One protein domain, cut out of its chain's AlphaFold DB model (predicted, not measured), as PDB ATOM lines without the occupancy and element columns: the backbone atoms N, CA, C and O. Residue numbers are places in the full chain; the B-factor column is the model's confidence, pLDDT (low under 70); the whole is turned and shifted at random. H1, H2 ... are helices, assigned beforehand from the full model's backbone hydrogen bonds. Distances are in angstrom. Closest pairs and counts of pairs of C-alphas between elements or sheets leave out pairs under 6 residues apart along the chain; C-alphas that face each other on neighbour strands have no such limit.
ATOM      1  N   LYS A   2      54.440   9.547 -31.343       57.38
ATOM      2  CA  LYS A   2      53.471   9.702 -30.233       57.38
ATOM      3  C   LYS A   2      52.833  11.102 -30.110       57.38
ATOM      4  O   LYS A   2      51.672  11.178 -29.745       57.38
ATOM      5  N   ALA A   3      53.538  12.193 -30.428       57.47
ATOM      6  CA  ALA A   3      53.038  13.537 -30.111       57.47
ATOM      7  C   ALA A   3      52.049  14.109 -31.146       57.47
ATOM      8  O   ALA A   3      51.117  14.806 -30.755       57.47
ATOM      9  N   THR A   4      52.179  13.798 -32.443       58.12
ATOM     10  CA  THR A   4      51.128  14.113 -33.431       58.12
ATOM     11  C   THR A   4      49.822  13.403 -33.116       58.12
ATOM     12  O   THR A   4      48.777  14.049 -33.126       58.12
ATOM     13  N   ASP A   5      49.877  12.110 -32.791       66.06
ATOM     14  CA  ASP A   5      48.695  11.339 -32.404       66.06
ATOM     15  C   ASP A   5      48.036  11.935 -31.153       66.06
ATOM     16  O   ASP A   5      46.818  12.091 -31.133       66.06
ATOM     17  N   ASP A   6      48.818  12.369 -30.159       67.56
ATOM     18  CA  ASP A   6      48.292  13.051 -28.970       67.56
ATOM     19  C   ASP A   6      47.590  14.375 -29.320       67.56
ATOM     20  O   ASP A   6      46.469  14.597 -28.870       67.56
ATOM     21  N   ILE A   7      48.172  15.218 -30.185       66.06
ATOM     22  CA  ILE A   7      47.553  16.490 -30.625       66.06
ATOM     23  C   ILE A   7      46.271  16.241 -31.419       66.06
ATOM     24  O   ILE A   7      45.268  16.944 -31.281       66.06
ATOM     25  N   PHE A   8      46.289  15.229 -32.279       67.88
ATOM     26  CA  PHE A   8      45.117  14.844 -33.040       67.88
ATOM     27  C   PHE A   8      44.035  14.264 -32.132       67.88
ATOM     28  O   PHE A   8      42.857  14.548 -32.343       67.88
ATOM     29  N   ASN A   9      44.393  13.511 -31.099       66.25
ATOM     30  CA  ASN A   9      43.441  13.018 -30.111       66.25
ATOM     31  C   ASN A   9      42.867  14.157 -29.252       66.25
ATOM     32  O   ASN A   9      41.677  14.119 -28.950       66.25
ATOM     33  N   THR A  10      43.640  15.206 -28.950       59.88
ATOM     34  CA  THR A  10      43.152  16.397 -28.224       59.88
ATOM     35  C   THR A  10      42.355  17.375 -29.082       59.88
ATOM     36  O   THR A  10      41.590  18.159 -28.538       59.88
ATOM     37  N   LEU A  11      42.451  17.301 -30.415       58.81
ATOM     38  CA  LEU A  11      41.557  18.016 -31.341       58.81
ATOM     39  C   LEU A  11      40.098  17.507 -31.303       58.81
ATOM     40  O   LEU A  11      39.280  17.966 -32.101       58.81
ATOM     41  N   THR A  12      39.762  16.574 -30.404       59.19
ATOM     42  CA  THR A  12      38.376  16.286 -30.013       59.19
ATOM     43  C   THR A  12      37.829  17.498 -29.258       59.19
ATOM     44  O   THR A  12      37.944  17.638 -28.042       59.19
ATOM     45  N   LEU A  13      37.321  18.453 -30.031       53.34
ATOM     46  CA  LEU A  13      36.777  19.702 -29.515       53.34
ATOM     47  C   LEU A  13      35.563  19.425 -28.628       53.34
ATOM     48  O   LEU A  13      34.853  18.439 -28.813       53.34
ATOM     49  N   SER A  14      35.339  20.314 -27.657       51.12
ATOM     50  CA  SER A  14      34.271  20.200 -26.656       51.12
ATOM     51  C   SER A  14      32.910  19.783 -27.241       51.12
ATOM     52  O   SER A  14      32.595  20.069 -28.399       51.12
ATOM     53  N   SER A  15      32.054  19.201 -26.393       50.84
ATOM     54  CA  SER A  15      30.689  18.718 -26.686       50.84
ATOM     55  C   SER A  15      29.745  19.691 -27.415       50.84
ATOM     56  O   SER A  15      28.618  19.319 -27.738       50.84
ATOM     57  N   VAL A  16      30.161  20.937 -27.647       50.97
ATOM     58  CA  VAL A  16      29.385  21.988 -28.303       50.97
ATOM     59  C   VAL A  16      29.367  21.837 -29.834       50.97
ATOM     60  O   VAL A  16      28.360  22.177 -30.455       50.97
ATOM     61  N   VAL A  17      30.399  21.251 -30.459       63.12
ATOM     62  CA  VAL A  17      30.442  21.039 -31.923       63.12
ATOM     63  C   VAL A  17      30.064  19.602 -32.271       63.12
ATOM     64  O   VAL A  17      30.901  18.757 -32.582       63.12
ATOM     65  N   SER A  18      28.764  19.309 -32.208       66.62
ATOM     66  CA  SER A  18      28.224  17.940 -32.253       66.62
ATOM     67  C   SER A  18      28.592  17.111 -33.492       66.62
ATOM     68  O   SER A  18      28.437  15.885 -33.476       66.62
ATOM     69  N   ASN A  19      29.019  17.767 -34.575       78.69
ATOM     70  CA  ASN A  19      29.292  17.142 -35.867       78.69
ATOM     71  C   ASN A  19      30.779  17.100 -36.234       78.69
ATOM     72  O   ASN A  19      31.120  16.454 -37.224       78.69
ATOM     73  N   LEU A  20      31.669  17.733 -35.466       79.88
ATOM     74  CA  LEU A  20      33.081  17.841 -35.837       79.88
ATOM     75  C   LEU A  20      33.772  16.479 -35.881       79.88
ATOM     76  O   LEU A  20      34.322  16.101 -36.915       79.88
ATOM     77  N   ASP A  21      33.624  15.695 -34.813       79.25
ATOM     78  CA  ASP A  21      34.161  14.331 -34.727       79.25
ATOM     79  C   ASP A  21      33.437  13.340 -35.649       79.25
ATOM     80  O   ASP A  21      33.962  12.276 -35.973       79.25
ATOM     81  N   LYS A  22      32.228  13.693 -36.103       85.56
ATOM     82  CA  LYS A  22      31.416  12.870 -37.009       85.56
ATOM     83  C   LYS A  22      31.663  13.187 -38.480       85.56
ATOM     84  O   LYS A  22      31.148  12.468 -39.334       85.56
ATOM     85  N   ASN A  23      32.406  14.249 -38.798       87.44
ATOM     86  CA  ASN A  23      32.648  14.642 -40.177       87.44
ATOM     87  C   ASN A  23      33.714  13.718 -40.811       87.44
ATOM     88  O   ASN A  23      34.903  13.817 -40.479       87.44
ATOM     89  N   PRO A  24      33.342  12.857 -41.780       85.19
ATOM     90  CA  PRO A  24      34.272  11.889 -42.364       85.19
ATOM     91  C   PRO A  24      35.389  12.553 -43.186       85.19
ATOM     92  O   PRO A  24      36.470  11.983 -43.338       85.19
ATOM     93  N   HIS A  25      35.170  13.766 -43.705       86.62
ATOM     94  CA  HIS A  25      36.197  14.503 -44.443       86.62
ATOM     95  C   HIS A  25      37.300  15.002 -43.515       86.62
ATOM     96  O   HIS A  25      38.480  14.873 -43.852       86.62
ATOM     97  N   LEU A  26      36.926  15.509 -42.337       88.50
ATOM     98  CA  LEU A  26      37.887  15.881 -41.301       88.50
ATOM     99  C   LEU A  26      38.655  14.662 -40.804       88.50
ATOM    100  O   LEU A  26      39.880  14.717 -40.753       88.50
ATOM    101  N   ALA A  27      37.971  13.546 -40.537       86.19
ATOM    102  CA  ALA A  27      38.621  12.302 -40.127       86.19
ATOM    103  C   ALA A  27      39.645  11.807 -41.168       86.19
ATOM    104  O   ALA A  27      40.763  11.425 -40.817       86.19
ATOM    105  N   ASN A  28      39.307  11.866 -42.461       87.06
ATOM    106  CA  ASN A  28      40.231  11.483 -43.526       87.06
ATOM    107  C   ASN A  28      41.440  12.432 -43.635       87.06
ATOM    108  O   ASN A  28      42.572  11.962 -43.724       87.06
ATOM    109  N   LEU A  29      41.226  13.752 -43.610       90.38
ATOM    110  CA  LEU A  29      42.317  14.738 -43.662       90.38
ATOM    111  C   LEU A  29      43.239  14.618 -42.438       90.38
ATOM    112  O   LEU A  29      44.460  14.619 -42.579       90.38
ATOM    113  N   LYS A  30      42.654  14.416 -41.255       88.44
ATOM    114  CA  LYS A  30      43.359  14.128 -40.001       88.44
ATOM    115  C   LYS A  30      44.249  12.895 -40.129       88.44
ATOM    116  O   LYS A  30      45.430  12.952 -39.793       88.44
ATOM    117  N   LYS A  31      43.714  11.800 -40.676       87.25
ATOM    118  CA  LYS A  31      44.467  10.562 -40.925       87.25
ATOM    119  C   LYS A  31      45.631  10.776 -41.896       87.25
ATOM    120  O   LYS A  31      46.712  10.252 -41.655       87.25
ATOM    121  N   GLN A  32      45.428  11.535 -42.975       89.25
ATOM    122  CA  GLN A  32      46.498  11.847 -43.932       89.25
ATOM    123  C   GLN A  32      47.641  12.615 -43.261       89.25
ATOM    124  O   GLN A  32      48.792  12.203 -43.371       89.25
ATOM    125  N   LEU A  33      47.324  13.665 -42.493       90.81
ATOM    126  CA  LEU A  33      48.337  14.410 -41.743       90.81
ATOM    127  C   LEU A  33      49.048  13.525 -40.710       90.81
ATOM    128  O   LEU A  33      50.270  13.534 -40.649       90.81
ATOM    129  N   SER A  34      48.309  12.720 -39.944       87.62
ATOM    130  CA  SER A  34      48.892  11.850 -38.905       87.62
ATOM    131  C   SER A  34      49.887  10.838 -39.485       87.62
ATOM    132  O   SER A  34      50.926  10.577 -38.889       87.62
ATOM    133  N   ASN A  35      49.590  10.295 -40.670       87.31
ATOM    134  CA  ASN A  35      50.431   9.288 -41.318       87.31
ATOM    135  C   ASN A  35      51.680   9.870 -41.991       87.31
ATOM    136  O   ASN A  35      52.677   9.164 -42.129       87.31
ATOM    137  N   GLU A  36      51.606  11.104 -42.491       90.06
ATOM    138  CA  GLU A  36      52.638  11.668 -43.369       90.06
ATOM    139  C   GLU A  36      53.542  12.704 -42.685       90.06
ATOM    140  O   GLU A  36      54.624  12.993 -43.204       90.06
ATOM    141  N   VAL A  37      53.128  13.263 -41.542       90.12
ATOM    142  CA  VAL A  37      53.879  14.302 -40.827       90.12
ATOM    143  C   VAL A  37      55.056  13.711 -40.049       90.12
ATOM    144  O   VAL A  37      54.897  12.900 -39.141       90.12
ATOM    145  N   GLU A  38      56.254  14.204 -40.360       90.69
ATOM    146  CA  GLU A  38      57.486  13.919 -39.626       90.69
ATOM    147  C   GLU A  38      57.846  15.121 -38.742       90.69
ATOM    148  O   GLU A  38      58.383  16.121 -39.220       90.69
ATOM    149  N   GLU A  39      57.547  15.037 -37.442       86.50
ATOM    150  CA  GLU A  39      57.690  16.140 -36.468       86.50
ATOM    151  C   GLU A  39      59.109  16.723 -36.355       86.50
ATOM    152  O   GLU A  39      59.279  17.864 -35.938       86.50
ATOM    153  N   SER A  40      60.138  15.952 -36.710       89.25
ATOM    154  CA  SER A  40      61.531  16.408 -36.690       89.25
ATOM    155  C   SER A  40      61.884  17.351 -37.843       89.25
ATOM    156  O   SER A  40      62.979  17.905 -37.855       89.25
ATOM    157  N   THR A  41      60.995  17.510 -38.828       93.38
ATOM    158  CA  THR A  41      61.185  18.406 -39.976       93.38
ATOM    159  C   THR A  41      60.561  19.777 -39.714       93.38
ATOM    160  O   THR A  41      59.578  19.884 -38.985       93.38
ATOM    161  N   GLU A  42      61.074  20.826 -40.362       94.62
ATOM    162  CA  GLU A  42      60.521  22.191 -40.269       94.62
ATOM    163  C   GLU A  42      59.036  22.237 -40.673       94.62
ATOM    164  O   GLU A  42      58.212  22.846 -39.991       94.62
ATOM    165  N   VAL A  43      58.666  21.533 -41.752       95.44
ATOM    166  CA  VAL A  43      57.267  21.416 -42.196       95.44
ATOM    167  C   VAL A  43      56.419  20.706 -41.144       95.44
ATOM    168  O   VAL A  43      55.302  21.139 -40.864       95.44
ATOM    169  N   GLY A  44      56.944  19.645 -40.527       94.00
ATOM    170  CA  GLY A  44      56.254  18.938 -39.452       94.00
ATOM    171  C   GLY A  44      56.009  19.814 -38.225       94.00
ATOM    172  O   GLY A  44      54.886  19.846 -37.722       94.00
ATOM    173  N   GLN A  45      57.013  20.582 -37.792       94.00
ATOM    174  CA  GLN A  45      56.889  21.540 -36.686       94.00
ATOM    175  C   GLN A  45      55.842  22.614 -36.991       94.00
ATOM    176  O   GLN A  45      54.926  22.830 -36.196       94.00
ATOM    177  N   TYR A  46      55.902  23.210 -38.182       95.75
ATOM    178  CA  TYR A  46      54.923  24.197 -38.632       95.75
ATOM    179  C   TYR A  46      53.485  23.654 -38.658       95.75
ATOM    180  O   TYR A  46      52.543  24.351 -38.265       95.75
ATOM    181  N   ILE A  47      53.294  22.410 -39.112       94.81
ATOM    182  CA  ILE A  47      51.979  21.757 -39.110       94.81
ATOM    183  C   ILE A  47      51.484  21.572 -37.676       94.81
ATOM    184  O   ILE A  47      50.358  21.954 -37.366       94.81
ATOM    185  N   VAL A  48      52.330  21.048 -36.788       91.75
ATOM    186  CA  VAL A  48      52.010  20.832 -35.370       91.75
ATOM    187  C   VAL A  48      51.601  22.133 -34.671       91.75
ATOM    188  O   VAL A  48      50.598  22.161 -33.955       91.75
ATOM    189  N   GLU A  49      52.330  23.225 -34.897       93.19
ATOM    190  CA  GLU A  49      52.000  24.544 -34.342       93.19
ATOM    191  C   GLU A  49      50.643  25.058 -34.836       93.19
ATOM    192  O   GLU A  49      49.828  25.538 -34.043       93.19
ATOM    193  N   ASN A  50      50.355  24.908 -36.133       94.12
ATOM    194  CA  ASN A  50      49.073  25.329 -36.695       94.12
ATOM    195  C   ASN A  50      47.903  24.480 -36.196       94.12
ATOM    196  O   ASN A  50      46.831  25.027 -35.953       94.12
ATOM    197  N   LEU A  51      48.096  23.178 -35.981       91.38
ATOM    198  CA  LEU A  51      47.064  22.315 -35.402       91.38
ATOM    199  C   LEU A  51      46.713  22.737 -33.968       91.38
ATOM    200  O   LEU A  51      45.531  22.837 -33.639       91.38
ATOM    201  N   LYS A  52      47.712  23.081 -33.144       90.00
ATOM    202  CA  LYS A  52      47.488  23.626 -31.792       90.00
ATOM    203  C   LYS A  52      46.748  24.963 -31.829       90.00
ATOM    204  O   LYS A  52      45.792  25.165 -31.082       90.00
ATOM    205  N   ARG A  53      47.150  25.872 -32.727       93.06
ATOM    206  CA  ARG A  53      46.446  27.147 -32.940       93.06
ATOM    207  C   ARG A  53      44.986  26.910 -33.329       93.06
ATOM    208  O   ARG A  53      44.100  27.579 -32.807       93.06
ATOM    209  N   LEU A  54      44.735  25.968 -34.237       91.06
ATOM    210  CA  LEU A  54      43.391  25.659 -34.715       91.06
ATOM    211  C   LEU A  54      42.491  25.098 -33.629       91.06
ATOM    212  O   LEU A  54      41.320  25.470 -33.584       91.06
ATOM    213  N   GLN A  55      43.033  24.267 -32.741       87.25
ATOM    214  CA  GLN A  55      42.310  23.814 -31.559       87.25
ATOM    215  C   GLN A  55      41.826  25.012 -30.729       87.25
ATOM    216  O   GLN A  55      40.631  25.163 -30.514       87.25
ATOM    217  N   SER A  56      42.722  25.934 -30.370       89.12
ATOM    218  CA  SER A  56      42.351  27.114 -29.576       89.12
ATOM    219  C   SER A  56      41.306  28.000 -30.272       89.12
ATOM    220  O   SER A  56      40.322  28.397 -29.650       89.12
ATOM    221  N   VAL A  57      41.468  28.266 -31.575       89.56
ATOM    222  CA  VAL A  57      40.513  29.080 -32.351       89.56
ATOM    223  C   VAL A  57      39.139  28.417 -32.419       89.56
ATOM    224  O   VAL A  57      38.112  29.082 -32.297       89.56
ATOM    225  N   SER A  58      39.099  27.105 -32.629       86.69
ATOM    226  CA  SER A  58      37.837  26.378 -32.726       86.69
ATOM    227  C   SER A  58      37.143  26.250 -31.370       86.69
ATOM    228  O   SER A  58      35.927  26.422 -31.325       86.69
ATOM    229  N   GLU A  59      37.868  26.069 -30.263       86.25
ATOM    230  CA  GLU A  59      37.309  26.145 -28.904       86.25
ATOM    231  C   GLU A  59      36.706  27.528 -28.622       86.25
ATOM    232  O   GLU A  59      35.569  27.623 -28.157       86.25
ATOM    233  N   GLU A  60      37.421  28.605 -28.962       89.44
ATOM    234  CA  GLU A  60      36.920  29.975 -28.798       89.44
ATOM    235  C   GLU A  60      35.630  30.198 -29.599       89.44
ATOM    236  O   GLU A  60      34.643  30.702 -29.063       89.44
ATOM    237  N   LEU A  61      35.617  29.803 -30.876       88.44
ATOM    238  CA  LEU A  61      34.453  29.963 -31.748       88.44
ATOM    239  C   LEU A  61      33.259  29.118 -31.298       88.44
ATOM    240  O   LEU A  61      32.125  29.580 -31.396       88.44
ATOM    241  N   SER A  62      33.501  27.914 -30.781       84.38
ATOM    242  CA  SER A  62      32.441  27.009 -30.318       84.38
ATOM    243  C   SER A  62      31.688  27.559 -29.111       84.38
ATOM    244  O   SER A  62      30.515  27.256 -28.931       84.38
ATOM    245  N   ASN A  63      32.343  28.390 -28.299       86.69
ATOM    246  CA  ASN A  63      31.735  29.011 -27.125       86.69
ATOM    247  C   ASN A  63      30.943  30.289 -27.447       86.69
ATOM    248  O   ASN A  63      30.275  30.828 -26.561       86.69
ATOM    249  N   LYS A  64      31.003  30.787 -28.689       88.94
ATOM    250  CA  LYS A  64      30.271  31.991 -29.103       88.94
ATOM    251  C   LYS A  64      28.815  31.679 -29.414       88.94
ATOM    252  O   LYS A  64      28.462  30.590 -29.852       88.94
ATOM    253  N   LYS A  65      27.954  32.679 -29.250       88.75
ATOM    254  CA  LYS A  65      26.591  32.676 -29.797       88.75
ATOM    255  C   LYS A  65      26.606  33.127 -31.261       88.75
ATOM    256  O   LYS A  65      27.473  33.907 -31.651       88.75
ATOM    257  N   PRO A  66      25.598  32.758 -32.074       85.88
ATOM    258  CA  PRO A  66      25.509  33.221 -33.463       85.88
ATOM    259  C   PRO A  66      25.534  34.751 -33.611       85.88
ATOM    260  O   PRO A  66      26.102  35.275 -34.565       85.88
ATOM    261  N   SER A  67      24.965  35.479 -32.644       85.25
ATOM    262  CA  SER A  67      24.966  36.948 -32.595       85.25
ATOM    263  C   SER A  67      26.342  37.568 -32.330       85.25
ATOM    264  O   SER A  67      26.518  38.760 -32.551       85.25
ATOM    265  N   GLU A  68      27.300  36.785 -31.838       87.88
ATOM    266  CA  GLU A  68      28.655  37.224 -31.477       87.88
ATOM    267  C   GLU A  68      29.666  36.953 -32.605       87.88
ATOM    268  O   GLU A  68      30.855  37.255 -32.479       87.88
ATOM    269  N   ASN A 154      47.427  31.021 -46.735       94.12
ATOM    270  CA  ASN A 154      48.071  30.140 -47.697       94.12
ATOM    271  C   ASN A 154      49.309  29.526 -47.030       94.12
ATOM    272  O   ASN A 154      50.360  30.163 -46.966       94.12
ATOM    273  N   HIS A 155      49.186  28.305 -46.507       95.62
ATOM    274  CA  HIS A 155      50.261  27.688 -45.729       95.62
ATOM    275  C   HIS A 155      51.564  27.505 -46.503       95.62
ATOM    276  O   HIS A 155      52.610  27.518 -45.869       95.62
ATOM    277  N   LEU A 156      51.519  27.383 -47.833       94.38
ATOM    278  CA  LEU A 156      52.725  27.324 -48.657       94.38
ATOM    279  C   LEU A 156      53.504  28.642 -48.582       94.38
ATOM    280  O   LEU A 156      54.688  28.657 -48.267       94.38
ATOM    281  N   GLU A 157      52.817  29.756 -48.823       93.06
ATOM    282  CA  GLU A 157      53.409  31.095 -48.780       93.06
ATOM    283  C   GLU A 157      53.835  31.481 -47.357       93.06
ATOM    284  O   GLU A 157      54.941  31.979 -47.146       93.06
ATOM    285  N   ALA A 158      52.979  31.202 -46.370       94.69
ATOM    286  CA  ALA A 158      53.254  31.488 -44.968       94.69
ATOM    287  C   ALA A 158      54.468  30.702 -44.454       94.69
ATOM    288  O   ALA A 158      55.334  31.287 -43.807       94.69
ATOM    289  N   PHE A 159      54.572  29.411 -44.789       95.94
ATOM    290  CA  PHE A 159      55.714  28.580 -44.412       95.94
ATOM    291  C   PHE A 159      57.022  29.117 -45.002       95.94
ATOM    292  O   PHE A 159      57.964  29.385 -44.255       95.94
ATOM    293  N   THR A 160      57.060  29.364 -46.318       94.00
ATOM    294  CA  THR A 160      58.248  29.902 -47.004       94.00
ATOM    295  C   THR A 160      58.708  31.224 -46.393       94.00
ATOM    296  O   THR A 160      59.909  31.444 -46.231       94.00
ATOM    297  N   LYS A 161      57.763  32.089 -46.004       93.00
ATOM    298  CA  LYS A 161      58.057  33.376 -45.369       93.00
ATOM    299  C   LYS A 161      58.604  33.228 -43.945       93.00
ATOM    300  O   LYS A 161      59.575  33.899 -43.615       93.00
ATOM    301  N   ILE A 162      57.986  32.389 -43.109       92.00
ATOM    302  CA  ILE A 162      58.364  32.220 -41.693       92.00
ATOM    303  C   ILE A 162      59.749  31.584 -41.567       92.00
ATOM    304  O   ILE A 162      60.584  32.078 -40.816       92.00
ATOM    305  N   TYR A 163      60.004  30.523 -42.332       90.56
ATOM    306  CA  TYR A 163      61.256  29.766 -42.253       90.56
ATOM    307  C   TYR A 163      62.354  30.323 -43.170       90.56
ATOM    308  O   TYR A 163      63.461  29.792 -43.192       90.56
ATOM    309  N   ASN A 164      62.071  31.399 -43.920       89.25
ATOM    310  CA  ASN A 164      62.990  32.010 -44.886       89.25
ATOM    311  C   ASN A 164      63.672  30.953 -45.778       89.25
ATOM    312  O   ASN A 164      64.896  30.933 -45.945       89.25
ATOM    313  N   ILE A 165      62.862  30.020 -46.282       85.19
ATOM    314  CA  ILE A 165      63.332  28.826 -46.982       85.19
ATOM    315  C   ILE A 165      64.063  29.269 -48.257       85.19
ATOM    316  O   ILE A 165      63.470  29.861 -49.155       85.19
ATOM    317  N   LYS A 166      65.359  28.950 -48.350       86.44
ATOM    318  CA  LYS A 166      66.189  29.223 -49.541       86.44
ATOM    319  C   LYS A 166      66.235  28.067 -50.544       86.44
ATOM    320  O   LYS A 166      66.858  28.205 -51.591       86.44
ATOM    321  N   ARG A 167      65.647  26.921 -50.195       89.56
ATOM    322  CA  ARG A 167      65.593  25.714 -51.033       89.56
ATOM    323  C   ARG A 167      64.211  25.539 -51.647       89.56
ATOM    324  O   ARG A 167      63.228  26.048 -51.124       89.56
ATOM    325  N   ASP A 168      64.116  24.723 -52.683       90.50
ATOM    326  CA  ASP A 168      62.806  24.281 -53.143       90.50
ATOM    327  C   ASP A 168      62.194  23.290 -52.143       90.50
ATOM    328  O   ASP A 168      62.879  22.452 -51.538       90.50
ATOM    329  N   LEU A 169      60.882  23.406 -51.949       93.69
ATOM    330  CA  LEU A 169      60.119  22.415 -51.204       93.69
ATOM    331  C   LEU A 169      59.927  21.175 -52.066       93.69
ATOM    332  O   LEU A 169      59.660  21.259 -53.265       93.69
ATOM    333  N   THR A 170      60.030  20.014 -51.437       95.56
ATOM    334  CA  THR A 170      59.725  18.746 -52.096       95.56
ATOM    335  C   THR A 170      58.227  18.640 -52.388       95.56
ATOM    336  O   THR A 170      57.393  19.256 -51.721       95.56
ATOM    337  N   GLU A 171      57.855  17.801 -53.356       95.56
ATOM    338  CA  GLU A 171      56.444  17.541 -53.674       95.56
ATOM    339  C   GLU A 171      55.658  17.040 -52.450       95.56
ATOM    340  O   GLU A 171      54.528  17.471 -52.220       95.56
ATOM    341  N   LYS A 172      56.283  16.197 -51.612       95.44
ATOM    342  CA  LYS A 172      55.698  15.703 -50.357       95.44
ATOM    343  C   LYS A 172      55.393  16.851 -49.387       95.44
ATOM    344  O   LYS A 172      54.299  16.908 -48.834       95.44
ATOM    345  N   GLU A 173      56.324  17.785 -49.206       95.75
ATOM    346  CA  GLU A 173      56.133  18.951 -48.330       95.75
ATOM    347  C   GLU A 173      55.031  19.881 -48.847       95.75
ATOM    348  O   GLU A 173      54.160  20.304 -48.085       95.75
ATOM    349  N   ILE A 174      55.015  20.150 -50.155       96.25
ATOM    350  CA  ILE A 174      53.957  20.941 -50.796       96.25
ATOM    351  C   ILE A 174      52.597  20.260 -50.607       96.25
ATOM    352  O   ILE A 174      51.603  20.931 -50.311       96.25
ATOM    353  N   ASN A 175      52.530  18.935 -50.757       95.56
ATOM    354  CA  ASN A 175      51.308  18.170 -50.536       95.56
ATOM    355  C   ASN A 175      50.829  18.276 -49.079       95.56
ATOM    356  O   ASN A 175      49.665  18.593 -48.848       95.56
ATOM    357  N   LEU A 176      51.722  18.117 -48.102       96.00
ATOM    358  CA  LEU A 176      51.402  18.254 -46.678       96.00
ATOM    359  C   LEU A 176      50.832  19.638 -46.326       96.00
ATOM    360  O   LEU A 176      49.796  19.729 -45.666       96.00
ATOM    361  N   LEU A 177      51.445  20.718 -46.819       96.62
ATOM    362  CA  LEU A 177      50.953  22.087 -46.601       96.62
ATOM    363  C   LEU A 177      49.578  22.314 -47.255       96.62
ATOM    364  O   LEU A 177      48.724  23.016 -46.713       96.62
ATOM    365  N   ASN A 178      49.329  21.677 -48.403       95.25
ATOM    366  CA  ASN A 178      48.020  21.680 -49.051       95.25
ATOM    367  C   ASN A 178      46.965  20.888 -48.265       95.25
ATOM    368  O   ASN A 178      45.809  21.316 -48.218       95.25
ATOM    369  N   ILE A 179      47.331  19.751 -47.669       94.38
ATOM    370  CA  ILE A 179      46.436  18.971 -46.806       94.38
ATOM    371  C   ILE A 179      46.093  19.785 -45.553       94.38
ATOM    372  O   ILE A 179      44.918  19.848 -45.197       94.38
ATOM    373  N   LEU A 180      47.066  20.474 -44.941       95.69
ATOM    374  CA  LEU A 180      46.820  21.371 -43.806       95.69
ATOM    375  C   LEU A 180      45.824  22.484 -44.169       95.69
ATOM    376  O   LEU A 180      44.847  22.679 -43.451       95.69
ATOM    377  N   LEU A 181      46.003  23.145 -45.321       95.81
ATOM    378  CA  LEU A 181      45.064  24.162 -45.819       95.81
ATOM    379  C   LEU A 181      43.640  23.615 -45.955       95.81
ATOM    380  O   LEU A 181      42.663  24.261 -45.578       95.81
ATOM    381  N   SER A 182      43.516  22.414 -46.512       94.50
ATOM    382  CA  SER A 182      42.233  21.732 -46.653       94.50
ATOM    383  C   SER A 182      41.616  21.367 -45.309       94.50
ATOM    384  O   SER A 182      40.406  21.521 -45.141       94.50
ATOM    385  N   PHE A 183      42.427  20.900 -44.361       93.94
ATOM    386  CA  PHE A 183      41.993  20.584 -43.007       93.94
ATOM    387  C   PHE A 183      41.461  21.832 -42.299       93.94
ATOM    388  O   PHE A 183      40.323  21.814 -41.844       93.94
ATOM    389  N   GLU A 184      42.220  22.933 -42.299       95.06
ATOM    390  CA  GLU A 184      41.821  24.202 -41.678       95.06
ATOM    391  C   GLU A 184      40.516  24.754 -42.269       95.06
ATOM    392  O   GLU A 184      39.590  25.083 -41.526       95.06
ATOM    393  N   LEU A 185      40.392  24.788 -43.602       95.62
ATOM    394  CA  LEU A 185      39.163  25.236 -44.267       95.62
ATOM    395  C   LEU A 185      37.951  24.373 -43.892       95.62
ATOM    396  O   LEU A 185      36.888  24.913 -43.593       95.62
ATOM    397  N   THR A 186      38.110  23.046 -43.890       94.12
ATOM    398  CA  THR A 186      37.018  22.117 -43.554       94.12
ATOM    399  C   THR A 186      36.626  22.238 -42.083       94.12
ATOM    400  O   THR A 186      35.442  22.195 -41.759       94.12
ATOM    401  N   LEU A 187      37.611  22.402 -41.194       93.88
ATOM    402  CA  LEU A 187      37.407  22.492 -39.752       93.88
ATOM    403  C   LEU A 187      36.614  23.749 -39.415       93.88
ATOM    404  O   LEU A 187      35.571  23.672 -38.772       93.88
ATOM    405  N   LEU A 188      37.083  24.898 -39.900       94.38
ATOM    406  CA  LEU A 188      36.427  26.173 -39.643       94.38
ATOM    407  C   LEU A 188      35.042  26.230 -40.292       94.38
ATOM    408  O   LEU A 188      34.102  26.692 -39.651       94.38
ATOM    409  N   GLU A 189      34.873  25.720 -41.517       95.31
ATOM    410  CA  GLU A 189      33.543  25.599 -42.127       95.31
ATOM    411  C   GLU A 189      32.606  24.770 -41.246       95.31
ATOM    412  O   GLU A 189      31.487  25.209 -41.002       95.31
ATOM    413  N   GLN A 190      33.059  23.626 -40.720       94.38
ATOM    414  CA  GLN A 190      32.242  22.788 -39.842       94.38
ATOM    415  C   GLN A 190      31.821  23.535 -38.572       94.38
ATOM    416  O   GLN A 190      30.640  23.526 -38.230       94.38
ATOM    417  N   VAL A 191      32.755  24.237 -37.923       93.56
ATOM    418  CA  VAL A 191      32.466  25.060 -36.737       93.56
ATOM    419  C   VAL A 191      31.402  26.115 -37.056       93.56
ATOM    420  O   VAL A 191      30.429  26.258 -36.316       93.56
ATOM    421  N   TYR A 192      31.526  26.820 -38.185       94.50
ATOM    422  CA  TYR A 192      30.529  27.811 -38.592       94.50
ATOM    423  C   TYR A 192      29.186  27.188 -38.990       94.50
ATOM    424  O   TYR A 192      28.153  27.798 -38.718       94.50
ATOM    425  N   LEU A 193      29.160  25.999 -39.599       94.00
ATOM    426  CA  LEU A 193      27.918  25.280 -39.899       94.00
ATOM    427  C   LEU A 193      27.165  24.911 -38.620       94.00
ATOM    428  O   LEU A 193      25.961  25.144 -38.541       94.00
ATOM    429  N   ASP A 194      27.865  24.383 -37.617       92.12
ATOM    430  CA  ASP A 194      27.247  23.967 -36.356       92.12
ATOM    431  C   ASP A 194      26.772  25.161 -35.523       92.12
ATOM    432  O   ASP A 194      25.713  25.099 -34.889       92.12
ATOM    433  N   LEU A 195      27.513  26.270 -35.580       91.81
ATOM    434  CA  LEU A 195      27.172  27.503 -34.885       91.81
ATOM    435  C   LEU A 195      26.009  28.252 -35.557       91.81
ATOM    436  O   LEU A 195      25.034  28.600 -34.894       91.81
ATOM    437  N   ILE A 196      26.094  28.509 -36.866       93.69
ATOM    438  CA  ILE A 196      25.116  29.327 -37.608       93.69
ATOM    439  C   ILE A 196      23.861  28.521 -37.954       93.69
ATOM    440  O   ILE A 196      22.772  29.088 -38.008       93.69
ATOM    441  N   LYS A 197      24.009  27.213 -38.198       93.88
ATOM    442  CA  LYS A 197      22.961  26.314 -38.707       93.88
ATOM    443  C   LYS A 197      22.284  26.861 -39.975       93.88
ATOM    444  O   LYS A 197      21.063  27.022 -39.996       93.88
ATOM    445  N   PRO A 198      23.064  27.177 -41.027       95.25
ATOM    446  CA  PRO A 198      22.534  27.747 -42.259       95.25
ATOM    447  C   PRO A 198      21.595  26.760 -42.955       95.25
ATOM    448  O   PRO A 198      21.946  25.610 -43.211       95.25
ATOM    449  N   ASP A 199      20.404  27.224 -43.304       95.25
ATOM    450  CA  ASP A 199      19.332  26.412 -43.875       95.25
ATOM    451  C   ASP A 199      19.413  26.264 -45.403       95.25
ATOM    452  O   ASP A 199      18.767  25.394 -45.987       95.25
ATOM    453  N   LEU A 200      20.245  27.070 -46.070       94.94
ATOM    454  CA  LEU A 200      20.524  26.928 -47.501       94.94
ATOM    455  C   LEU A 200      21.658  25.928 -47.787       94.94
ATOM    456  O   LEU A 200      21.914  25.608 -48.954       94.94
ATOM    457  N   ASN A 201      22.332  25.414 -46.753       93.25
ATOM    458  CA  ASN A 201      23.266  24.299 -46.876       93.25
ATOM    459  C   ASN A 201      22.485  22.979 -46.929       93.25
ATOM    460  O   ASN A 201      21.813  22.592 -45.983       93.25
ATOM    461  N   GLY A 202      22.606  22.237 -48.034       83.75
ATOM    462  CA  GLY A 202      21.954  20.925 -48.175       83.75
ATOM    463  C   GLY A 202      22.597  19.795 -47.356       83.75
ATOM    464  O   GLY A 202      22.114  18.666 -47.390       83.75
ATOM    465  N   SER A 203      23.706  20.065 -46.665       84.25
ATOM    466  CA  SER A 203      24.423  19.108 -45.822       84.25
ATOM    467  C   SER A 203      24.827  19.773 -44.513       84.25
ATOM    468  O   SER A 203      25.176  20.951 -44.498       84.25
ATOM    469  N   THR A 204      24.811  18.993 -43.436       87.25
ATOM    470  CA  THR A 204      25.285  19.381 -42.101       87.25
ATOM    471  C   THR A 204      26.803  19.283 -41.954       87.25
ATOM    472  O   THR A 204      27.348  19.740 -40.953       87.25
ATOM    473  N   PHE A 205      27.489  18.672 -42.928       90.00
ATOM    474  CA  PHE A 205      28.933  18.495 -42.901       90.00
ATOM    475  C   PHE A 205      29.632  19.395 -43.914       90.00
ATOM    476  O   PHE A 205      29.277  19.425 -45.097       90.00
ATOM    477  N   ALA A 206      30.688  20.064 -43.456       89.94
ATOM    478  CA  ALA A 206      31.649  20.724 -44.323       89.94
ATOM    479  C   ALA A 206      32.325  19.690 -45.230       89.94
ATOM    480  O   ALA A 206      32.652  18.581 -44.798       89.94
ATOM    481  N   ASN A 207      32.545  20.049 -46.493       81.81
ATOM    482  CA  ASN A 207      33.056  19.116 -47.491       81.81
ATOM    483  C   ASN A 207      34.206  19.723 -48.289       81.81
ATOM    484  O   ASN A 207      34.005  20.585 -49.149       81.81
ATOM    485  N   TRP A 208      35.391  19.151 -48.092       69.31
ATOM    486  CA  TRP A 208      36.522  19.331 -48.986       69.31
ATOM    487  C   TRP A 208      36.620  18.142 -49.946       69.31
ATOM    488  O   TRP A 208      36.893  17.009 -49.550       69.31
ATOM    489  N   SER A 209      36.346  18.374 -51.232       57.72
ATOM    490  CA  SER A 209      36.172  17.271 -52.176       57.72
ATOM    491  C   SER A 209      37.480  16.566 -52.523       57.72
ATOM    492  O   SER A 209      38.365  17.182 -53.119       57.72
ATOM    493  N   SER A 210      37.502  15.247 -52.359       43.66
ATOM    494  CA  SER A 210      38.189  14.368 -53.315       43.66
ATOM    495  C   SER A 210      37.463  13.047 -53.583       43.66
ATOM    496  O   SER A 210      37.572  12.549 -54.699       43.66
TER     497      SER A 210
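Overview. This is residues 2 to 68 and 154 to 210 of the 326 residues of the protein "GIY-YIG endonuclease" of Coniophora puteana (UniProt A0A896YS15). Four helices, H1, H2, H3 and H5, run lengthwise beside one another at the four corners of a small bundle, in which H2 and H3 stand at opposite corners and the short, low-confidence H1 stands opposite H5. The long H5 and H3 lie side by side and make the length, the short H4 crosses steeply near the first part of H5, and the tail of residues 197 to 210 folds back after H5. The printed part has 124 residues with five named helices, H1 to H5 in chain order, and no named strand: the class is all helix. It is compact, with a radius of gyration of the C-alphas of 15.2 A, and elongated, spanning 46 by 29 by 27 A.

Arrangement. H1, residues 2 to 10, and H2, residues 24 to 36, form a helical hairpin: they touch at Thr 4 and Ser 34, whose C-alphas are the closest at 6.3 A, with residues 30 to 34 alone of H2, at a shallow tilt of 16 degrees, opposite ways. H1 also touches residues 48 to 52 alone of H3, residues 42 to 62, at a shallow tilt of 17 degrees, the same way; the closest C-alphas, of Thr 4 and Val 48, are 7.0 A apart. H2 and H3 are apart. H5, residues 171 to 196, is the hub, touching three helices. It touches H3 at a shallow tilt of 3 degrees, the same way, with the C-alphas of Val 43 and Glu 173 closest at 6.7 A. With residues 176 to 187 alone it touches H2, at a shallow tilt of 29 degrees, opposite ways; the closest C-alphas, of Leu 29 and Phe 183, are 5.9 A apart. With residues 174 to 181 alone it touches H4, residues 155 to 162, at a steep tilt of 68 degrees, only just short of about perpendicular; the closest C-alphas, of His 155 and Leu 177, are 5.7 A apart. H3 and H4 are close but not clearly touching, and H1 and H5 are apart. In H1, H2, H3, H4 and H5 every O i to N i+4 pair is within hydrogen-bond range.

Along the chain. H1 begins at C-alpha 2, (53.471, 9.702, -30.233). From first to last C-alpha H2 measures 18.4 A and H3 30.2 A. H5, the longest, runs 37.1 A to C-alpha 196 at (25.116, 29.327, -37.608).

Size, cuts and confidence. The C-alphas farthest apart, of Lys 166 and Asp 199, are 47.3 A apart. Residues 69 to 153 are not printed, and C-alphas 68 and 154 are 26.3 A apart across this cut. The link from H1 to H2 is long. The mean pLDDT of the printed part is 85.9; residues 2 to 18 and 208 to 210 are under 70.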